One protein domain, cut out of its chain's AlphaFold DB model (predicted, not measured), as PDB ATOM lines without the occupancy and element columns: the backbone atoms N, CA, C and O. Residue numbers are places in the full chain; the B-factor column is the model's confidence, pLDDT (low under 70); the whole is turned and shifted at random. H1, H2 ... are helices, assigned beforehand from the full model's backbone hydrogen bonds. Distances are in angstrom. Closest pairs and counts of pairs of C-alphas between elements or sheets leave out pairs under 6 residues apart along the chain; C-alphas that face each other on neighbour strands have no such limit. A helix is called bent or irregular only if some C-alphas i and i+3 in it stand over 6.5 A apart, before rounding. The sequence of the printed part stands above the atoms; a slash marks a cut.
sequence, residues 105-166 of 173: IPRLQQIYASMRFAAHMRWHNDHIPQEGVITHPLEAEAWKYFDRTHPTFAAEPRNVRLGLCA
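This is residues 105 to 166 of the 173 residues of an uncharacterized protein of Dendrobium catenatum (UniProt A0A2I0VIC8). Four short helices follow an open, horseshoe-like course: H1 and H2 meet in an L at one corner, a long loop leads away from H2, and H3 with the very short H4 stands on the far side of that loop. After H4, residues 155 to 160 turn back into the space between H4 and H2, and the remaining residues run away from H2 to the end of the printed part; residues 130 to 135 of the loop stick out. The printed part has 62 residues with four named helices in the order H1, H2, H3, H4 and no named strand; its class is all helix, with 34 residues in the helices. It is only just compact, close to loose, with a radius of gyration of the C-alphas of 12.6 A and spans of 34 by 28 by 23 A.

H1 is residues 105 to 113, 12.5 A from first to last C-alpha, and begins with C-alpha 105 at (-75.624, 193.764, -10.267). H2 is residues 115 to 126, 15.4 A long, and is the longest helix by residues. It ends with C-alpha 126 at (-55.485, 199.049, -18.089). H3 is residues 141 to 149, 12.1 A long. H4 is residues 151 to 154, ending with C-alpha 154 at (-62.374, 189.878, -22.191).

H1 and H2 touch only at the corner by their tight link, about perpendicular at 78 degrees. Their closest C-alphas are those of Tyr 112 and Ala 118, 4.6 A apart, and H2 touches H1 with residues 117 to 121 alone. H2 is irregular: C-alphas 121 and 124 are 7.2 A apart, where about 5 A is found in a regular helix. H3 and H4 are joined by a tight link and are close but not clearly touching, with the closest C-alphas, those of Asp 147 and Ala 154, 5.3 A apart. H2 and H3 are apart, H1 is apart from H3 and from H4, and H2 and H4 are only just apart, at 8.5 A. In H1 and H3 every O i to N i+4 pair is within hydrogen-bond range, in H2 4 of 8 are, and H4 is too short for such a pair.

The C-alphas farthest apart are those of Pro 106 and Gly 132, at 37.3 A. The printed part has no cut. The link from H2 to H3, residues 127 to 140, is long, and its residues 130 to 135 stand free. Residues 155 to 166 hold no named element. The mean pLDDT of the printed part is 86.8, and residues 165 to 166 are under 70.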
ATOM      1  N   ILE A 105     -75.498 192.906  -9.075       87.38
ATOM      2  CA  ILE A 105     -75.624 193.764 -10.267       87.38
ATOM      3  C   ILE A 105     -75.778 195.255  -9.903       87.38
ATOM      4  O   ILE A 105     -74.964 196.055 -10.369       87.38
ATOM      5  N   PRO A 106     -76.732 195.663  -9.038       86.62
ATOM      6  CA  PRO A 106     -76.872 197.071  -8.669       86.62
ATOM      7  C   PRO A 106     -75.635 197.652  -7.971       86.62
ATOM      8  O   PRO A 106     -75.324 198.830  -8.127       86.62
ATOM      9  N   ARG A 107     -74.893 196.825  -7.229       86.25
ATOM     10  CA  ARG A 107     -73.658 197.247  -6.559       86.25
ATOM     11  C   ARG A 107     -72.534 197.496  -7.548       86.25
ATOM     12  O   ARG A 107     -71.860 198.511  -7.438       86.25
ATOM     13  N   LEU A 108     -72.364 196.620  -8.536       88.50
ATOM     14  CA  LEU A 108     -71.383 196.834  -9.601       88.50
ATOM     15  C   LEU A 108     -71.680 198.126 -10.371       88.50
ATOM     16  O   LEU A 108     -70.775 198.928 -10.590       88.50
ATOM     17  N   GLN A 109     -72.954 198.386 -10.688       86.94
ATOM     18  CA  GLN A 109     -73.379 199.650 -11.301       86.94
ATOM     19  C   GLN A 109     -73.020 200.861 -10.428       86.94
ATOM     20  O   GLN A 109     -72.512 201.859 -10.935       86.94
ATOM     21  N   GLN A 110     -73.237 200.771  -9.113       84.81
ATOM     22  CA  GLN A 110     -72.882 201.836  -8.176       84.81
ATOM     23  C   GLN A 110     -71.369 202.091  -8.123       84.81
ATOM     24  O   GLN A 110     -70.950 203.248  -8.067       84.81
ATOM     25  N   ILE A 111     -70.550 201.035  -8.146       87.81
ATOM     26  CA  ILE A 111     -69.090 201.170  -8.136       87.81
ATOM     27  C   ILE A 111     -68.618 201.857  -9.428       87.81
ATOM     28  O   ILE A 111     -67.823 202.791  -9.350       87.81
ATOM     29  N   TYR A 112     -69.173 201.495 -10.591       88.31
ATOM     30  CA  TYR A 112     -68.874 202.175 -11.860       88.31
ATOM     31  C   TYR A 112     -69.384 203.618 -11.933       88.31
ATOM     32  O   TYR A 112     -68.755 204.452 -12.577       88.31
ATOM     33  N   ALA A 113     -70.492 203.946 -11.262       85.56
ATOM     34  CA  ALA A 113     -70.994 205.319 -11.195       85.56
ATOM     35  C   ALA A 113     -70.076 206.253 -10.380       85.56
ATOM     36  O   ALA A 113     -70.180 207.475 -10.481       85.56
ATOM     37  N   SER A 114     -69.178 205.702  -9.556       84.81
ATOM     38  CA  SER A 114     -68.196 206.482  -8.810       84.81
ATOM     39  C   SER A 114     -66.924 206.676  -9.628       84.81
ATOM     40  O   SER A 114     -66.176 205.726  -9.839       84.81
ATOM     41  N   MET A 115     -66.609 207.923  -9.995       84.06
ATOM     42  CA  MET A 115     -65.360 208.252 -10.703       84.06
ATOM     43  C   MET A 115     -64.109 207.721  -9.989       84.06
ATOM     44  O   MET A 115     -63.201 207.216 -10.640       84.06
ATOM     45  N   ARG A 116     -64.089 207.765  -8.648       85.81
ATOM     46  CA  ARG A 116     -62.974 207.255  -7.836       85.81
ATOM     47  C   ARG A 116     -62.756 205.754  -8.021       85.81
ATOM     48  O   ARG A 116     -61.618 205.307  -8.053       85.81
ATOM     49  N   PHE A 117     -63.831 204.973  -8.101       87.69
ATOM     50  CA  PHE A 117     -63.737 203.513  -8.147       87.69
ATOM     51  C   PHE A 117     -63.782 202.940  -9.566       87.69
ATOM     52  O   PHE A 117     -63.268 201.850  -9.789       87.69
ATOM     53  N   ALA A 118     -64.322 203.674 -10.540       91.06
ATOM     54  CA  ALA A 118     -64.414 203.231 -11.929       91.06
ATOM     55  C   ALA A 118     -63.043 202.906 -12.552       91.06
ATOM     56  O   ALA A 118     -62.939 201.964 -13.335       91.06
ATOM     57  N   ALA A 119     -61.989 203.647 -12.188       90.69
ATOM     58  CA  ALA A 119     -60.622 203.344 -12.618       90.69
ATOM     59  C   ALA A 119     -60.141 201.996 -12.058       90.69
ATOM     60  O   ALA A 119     -59.693 201.144 -12.816       90.69
ATOM     61  N   HIS A 120     -60.335 201.747 -10.760       89.44
ATOM     62  CA  HIS A 120     -59.983 200.466 -10.137       89.44
ATOM     63  C   HIS A 120     -60.738 199.282 -10.752       89.44
ATOM     64  O   HIS A 120     -60.166 198.213 -10.926       89.44
ATOM     65  N   MET A 121     -62.000 199.475 -11.141       90.50
ATOM     66  CA  MET A 121     -62.790 198.424 -11.792       90.50
ATOM     67  C   MET A 121     -62.252 198.032 -13.176       90.50
ATOM     68  O   MET A 121     -62.377 196.873 -13.566       90.50
ATOM     69  N   ARG A 122     -61.646 198.975 -13.912       90.69
ATOM     70  CA  ARG A 122     -61.023 198.742 -15.230       90.69
ATOM     71  C   ARG A 122     -59.538 198.400 -15.152       90.69
ATOM     72  O   ARG A 122     -58.952 198.034 -16.161       90.69
ATOM     73  N   TRP A 123     -58.946 198.468 -13.962       87.75
ATOM     74  CA  TRP A 123     -57.515 198.251 -13.765       87.75
ATOM     75  C   TRP A 123     -57.036 196.924 -14.358       87.75
ATOM     76  O   TRP A 123     -55.971 196.872 -14.944       87.75
ATOM     77  N   HIS A 124     -57.857 195.874 -14.297       85.50
ATOM     78  CA  HIS A 124     -57.531 194.572 -14.880       85.50
ATOM     79  C   HIS A 124     -57.254 194.601 -16.398       85.50
ATOM     80  O   HIS A 124     -56.600 193.698 -16.903       85.50
ATOM     81  N   ASN A 125     -57.779 195.600 -17.112       87.81
ATOM     82  CA  ASN A 125     -57.552 195.837 -18.534       87.81
ATOM     83  C   ASN A 125     -56.451 196.882 -18.771       87.81
ATOM     84  O   ASN A 125     -55.675 196.762 -19.710       87.81
ATOM     85  N   ASP A 126     -56.407 197.918 -17.932       87.88
ATOM     86  CA  ASP A 126     -55.485 199.049 -18.089       87.88
ATOM     87  C   ASP A 126     -54.077 198.747 -17.525       87.88
ATOM     88  O   ASP A 126     -53.134 199.511 -17.740       87.88
ATOM     89  N   HIS A 127     -53.938 197.651 -16.775       85.56
ATOM     90  CA  HIS A 127     -52.692 197.186 -16.171       85.56
ATOM     91  C   HIS A 127     -51.687 196.709 -17.219       85.56
ATOM     92  O   HIS A 127     -52.023 195.971 -18.143       85.56
ATOM     93  N   ILE A 128     -50.425 197.081 -17.011       84.12
ATOM     94  CA  ILE A 128     -49.293 196.607 -17.801       84.12
ATOM     95  C   ILE A 128     -48.512 195.622 -16.922       84.12
ATOM     96  O   ILE A 128     -47.934 196.046 -15.917       84.12
ATOM     97  N   PRO A 129     -48.492 194.324 -17.265       80.12
ATOM     98  CA  PRO A 129     -47.809 193.318 -16.465       80.12
ATOM     99  C   PRO A 129     -46.300 193.554 -16.454       80.12
ATOM    100  O   PRO A 129     -45.697 193.909 -17.467       80.12
ATOM    101  N   GLN A 130     -45.686 193.319 -15.298       82.75
ATOM    102  CA  GLN A 130     -44.235 193.290 -15.171       82.75
ATOM    103  C   GLN A 130     -43.723 191.903 -15.574       82.75
ATOM    104  O   GLN A 130     -44.274 190.883 -15.158       82.75
ATOM    105  N   GLU A 131     -42.660 191.843 -16.377       80.62
ATOM    106  CA  GLU A 131     -42.092 190.559 -16.783       80.62
ATOM    107  C   GLU A 131     -41.559 189.767 -15.579       80.62
ATOM    108  O   GLU A 131     -40.851 190.290 -14.719       80.62
ATOM    109  N   GLY A 132     -41.903 188.477 -15.535       81.19
ATOM    110  CA  GLY A 132     -41.351 187.514 -14.579       81.19
ATOM    111  C   GLY A 132     -41.957 187.524 -13.171       81.19
ATOM    112  O   GLY A 132     -41.563 186.683 -12.365       81.19
ATOM    113  N   VAL A 133     -42.915 188.405 -12.854       83.75
ATOM    114  CA  VAL A 133     -43.534 188.481 -11.517       83.75
ATOM    115  C   VAL A 133     -45.052 188.509 -11.627       83.75
ATOM    116  O   VAL A 133     -45.604 189.334 -12.344       83.75
ATOM    117  N   ILE A 134     -45.727 187.635 -10.870       81.62
ATOM    118  CA  ILE A 134     -47.185 187.685 -10.726       81.62
ATOM    119  C   ILE A 134     -47.538 188.773  -9.708       81.62
ATOM    120  O   ILE A 134     -47.282 188.617  -8.515       81.62
ATOM    121  N   THR A 135     -48.135 189.866 -10.174       82.88
ATOM    122  CA  THR A 135     -48.525 191.022  -9.347       82.88
ATOM    123  C   THR A 135     -50.020 191.055  -9.031       82.88
ATOM    124  O   THR A 135     -50.446 191.728  -8.091       82.88
ATOM    125  N   HIS A 136     -50.830 190.299  -9.779       81.62
ATOM    126  CA  HIS A 136     -52.278 190.256  -9.607       81.62
ATOM    127  C   HIS A 136     -52.868 188.895 -10.018       81.62
ATOM    128  O   HIS A 136     -52.380 188.289 -10.974       81.62
ATOM    129  N   PRO A 137     -53.964 188.422  -9.383       81.00
ATOM    130  CA  PRO A 137     -54.615 187.164  -9.751       81.00
ATOM    131  C   PRO A 137     -54.936 187.012 -11.241       81.00
ATOM    132  O   PRO A 137     -54.855 185.897 -11.736       81.00
ATOM    133  N   LEU A 138     -55.230 188.099 -11.970       81.31
ATOM    134  CA  LEU A 138     -55.514 188.050 -13.420       81.31
ATOM    135  C   LEU A 138     -54.371 187.427 -14.240       81.31
ATOM    136  O   LEU A 138     -54.603 186.876 -15.310       81.31
ATOM    137  N   GLU A 139     -53.135 187.509 -13.749       84.44
ATOM    138  CA  GLU A 139     -51.965 186.982 -14.450       84.44
ATOM    139  C   GLU A 139     -51.827 185.459 -14.281       84.44
ATOM    140  O   GLU A 139     -51.018 184.834 -14.979       84.44
ATOM    141  N   ALA A 140     -52.626 184.853 -13.394       85.94
ATOM    142  CA  ALA A 140     -52.671 183.411 -13.202       85.94
ATOM    143  C   ALA A 140     -53.289 182.696 -14.414       85.94
ATOM    144  O   ALA A 140     -54.178 183.210 -15.098       85.94
ATOM    145  N   GLU A 141     -52.850 181.460 -14.650       87.38
ATOM    146  CA  GLU A 141     -53.208 180.703 -15.855       87.38
ATOM    147  C   GLU A 141     -54.717 180.467 -15.999       87.38
ATOM    148  O   GLU A 141     -55.249 180.530 -17.105       87.38
ATOM    149  N   ALA A 142     -55.430 180.279 -14.884       87.25
ATOM    150  CA  ALA A 142     -56.884 180.123 -14.891       87.25
ATOM    151  C   ALA A 142     -57.599 181.345 -15.498       87.25
ATOM    152  O   ALA A 142     -58.546 181.197 -16.271       87.25
ATOM    153  N   TRP A 143     -57.117 182.553 -15.199       87.25
ATOM    154  CA  TRP A 143     -57.680 183.796 -15.723       87.25
ATOM    155  C   TRP A 143     -57.331 184.001 -17.197       87.25
ATOM    156  O   TRP A 143     -58.217 184.278 -18.003       87.25
ATOM    157  N   LYS A 144     -56.077 183.746 -17.583       89.25
ATOM    158  CA  LYS A 144     -55.646 183.764 -18.994       89.25
ATOM    159  C   LYS A 144     -56.406 182.746 -19.845       89.25
ATOM    160  O   LYS A 144     -56.720 182.998 -21.006       89.25
ATOM    161  N   TYR A 145     -56.682 181.565 -19.300       92.06
ATOM    162  CA  TYR A 145     -57.512 180.555 -19.953       92.06
ATOM    163  C   TYR A 145     -58.954 181.038 -20.145       92.06
ATOM    164  O   TYR A 145     -59.496 180.912 -21.245       92.06
ATOM    165  N   PHE A 146     -59.553 181.644 -19.117       90.38
ATOM    166  CA  PHE A 146     -60.892 182.222 -19.213       90.38
ATOM    167  C   PHE A 146     -60.976 183.291 -20.313       90.38
ATOM    168  O   PHE A 146     -61.879 183.238 -21.145       90.38
ATOM    169  N   ASP A 147     -60.003 184.201 -20.379       91.12
ATOM    170  CA  ASP A 147     -59.984 185.271 -21.382       91.12
ATOM    171  C   ASP A 147     -59.815 184.736 -22.812       91.12
ATOM    172  O   ASP A 147     -60.501 185.193 -23.726       91.12
ATOM    173  N   ARG A 148     -58.976 183.706 -23.008       94.38
ATOM    174  CA  ARG A 148     -58.858 183.001 -24.300       94.38
ATOM    175  C   ARG A 148     -60.156 182.301 -24.707       94.38
ATOM    176  O   ARG A 148     -60.473 182.251 -25.890       94.38
ATOM    177  N   THR A 149     -60.897 181.766 -23.738       96.31
ATOM    178  CA  THR A 149     -62.165 181.056 -23.976       96.31
ATOM    179  C   THR A 149     -63.319 182.024 -24.259       96.31
ATOM    180  O   THR A 149     -64.238 181.700 -25.012       96.31
ATOM    181  N   HIS A 150     -63.270 183.233 -23.694       94.00
ATOM    182  CA  HIS A 150     -64.316 184.250 -23.810       94.00
ATOM    183  C   HIS A 150     -63.761 185.595 -24.316       94.00
ATOM    184  O   HIS A 150     -63.855 186.606 -23.613       94.00
ATOM    185  N   PRO A 151     -63.231 185.659 -25.552       93.88
ATOM    186  CA  PRO A 151     -62.516 186.835 -26.051       93.88
ATOM    187  C   PRO A 151     -63.402 188.083 -26.154       93.88
ATOM    188  O   PRO A 151     -62.956 189.186 -25.858       93.88
ATOM    189  N   THR A 152     -64.682 187.926 -26.509       95.50
ATOM    190  CA  THR A 152     -65.642 189.043 -26.559       95.50
ATOM    191  C   THR A 152     -65.930 189.622 -25.178       95.50
ATOM    192  O   THR A 152     -66.103 190.829 -25.041       95.50
ATOM    193  N   PHE A 153     -65.960 188.774 -24.145       92.62
ATOM    194  CA  PHE A 153     -66.106 189.220 -22.765       92.62
ATOM    195  C   PHE A 153     -64.826 189.903 -22.280       92.62
ATOM    196  O   PHE A 153     -64.903 190.954 -21.648       92.62
ATOM    197  N   ALA A 154     -63.661 189.334 -22.597       91.00
ATOM    198  CA  ALA A 154     -62.374 189.878 -22.191       91.00
ATOM    199  C   ALA A 154     -62.070 191.244 -22.826       91.00
ATOM    200  O   ALA A 154     -61.456 192.084 -22.177       91.00
ATOM    201  N   ALA A 155     -62.543 191.475 -24.054       92.19
ATOM    202  CA  ALA A 155     -62.325 192.715 -24.795       92.19
ATOM    203  C   ALA A 155     -63.116 193.929 -24.270       92.19
ATOM    204  O   ALA A 155     -62.793 195.052 -24.645       92.19
ATOM    205  N   GLU A 156     -64.154 193.744 -23.447       94.44
ATOM    206  CA  GLU A 156     -64.925 194.849 -22.861       94.44
ATOM    207  C   GLU A 156     -64.356 195.214 -21.473       94.44
ATOM    208  O   GLU A 156     -64.575 194.473 -20.511       94.44
ATOM    209  N   PRO A 157     -63.681 196.372 -21.311       91.31
ATOM    210  CA  PRO A 157     -62.990 196.731 -20.064       91.31
ATOM    211  C   PRO A 157     -63.920 196.920 -18.858       91.31
ATOM    212  O   PRO A 157     -63.470 196.978 -17.712       91.31
ATOM    213  N   ARG A 158     -65.229 197.085 -19.091       91.12
ATOM    214  CA  ARG A 158     -66.236 197.225 -18.026       91.12
ATOM    215  C   ARG A 158     -66.767 195.885 -17.517       91.12
ATOM    216  O   ARG A 158     -67.590 195.865 -16.601       91.12
ATOM    217  N   ASN A 159     -66.326 194.773 -18.097       91.75
ATOM    218  CA  ASN A 159     -66.721 193.459 -17.629       91.75
ATOM    219  C   ASN A 159     -65.985 193.098 -16.339       91.75
ATOM    220  O   ASN A 159     -64.759 193.118 -16.248       91.75
ATOM    221  N   VAL A 160     -66.763 192.747 -15.318       89.00
ATOM    222  CA  VAL A 160     -66.246 192.400 -13.995       89.00
ATOM    223  C   VAL A 160     -66.162 190.895 -13.874       89.00
ATOM    224  O   VAL A 160     -67.126 190.181 -14.153       89.00
ATOM    225  N   ARG A 161     -65.020 190.424 -13.392       85.69
ATOM    226  CA  ARG A 161     -64.805 189.022 -13.074       85.69
ATOM    227  C   ARG A 161     -64.884 188.819 -11.563       85.69
ATOM    228  O   ARG A 161     -64.250 189.549 -10.806       85.69
ATOM    229  N   LEU A 162     -65.674 187.844 -11.123       84.69
ATOM    230  CA  LEU A 162     -65.852 187.531  -9.706       84.69
ATOM    231  C   LEU A 162     -65.212 186.176  -9.414       84.69
ATOM    232  O   LEU A 162     -65.678 185.153  -9.904       84.69
ATOM    233  N   GLY A 163     -64.136 186.185  -8.628       80.50
ATOM    234  CA  GLY A 163     -63.528 184.967  -8.104       80.50
ATOM    235  C   GLY A 163     -64.215 184.541  -6.811       80.50
ATOM    236  O   GLY A 163     -64.395 185.359  -5.909       80.50
ATOM    237  N   LEU A 164     -64.585 183.265  -6.711       77.31
ATOM    238  CA  LEU A 164     -64.945 182.657  -5.434       77.31
ATOM    239  C   LEU A 164     -63.660 182.143  -4.790       77.31
ATOM    240  O   LEU A 164     -62.997 181.270  -5.342       77.31
ATOM    241  N   CYS A 165     -63.308 182.699  -3.636       69.25
ATOM    242  CA  CYS A 165     -62.269 182.145  -2.784       69.25
ATOM    243  C   CYS A 165     -62.967 181.493  -1.594       69.25
ATOM    244  O   CYS A 165     -63.700 182.169  -0.873       69.25
ATOM    245  N   ALA A 166     -62.779 180.189  -1.426       66.94
ATOM    246  CA  ALA A 166     -63.057 179.527  -0.165       66.94
ATOM    247  C   ALA A 166     -61.718 179.442   0.568       66.94
ATOM    248  O   ALA A 166     -60.787 178.788   0.095       66.94
TER     249      ALA A 166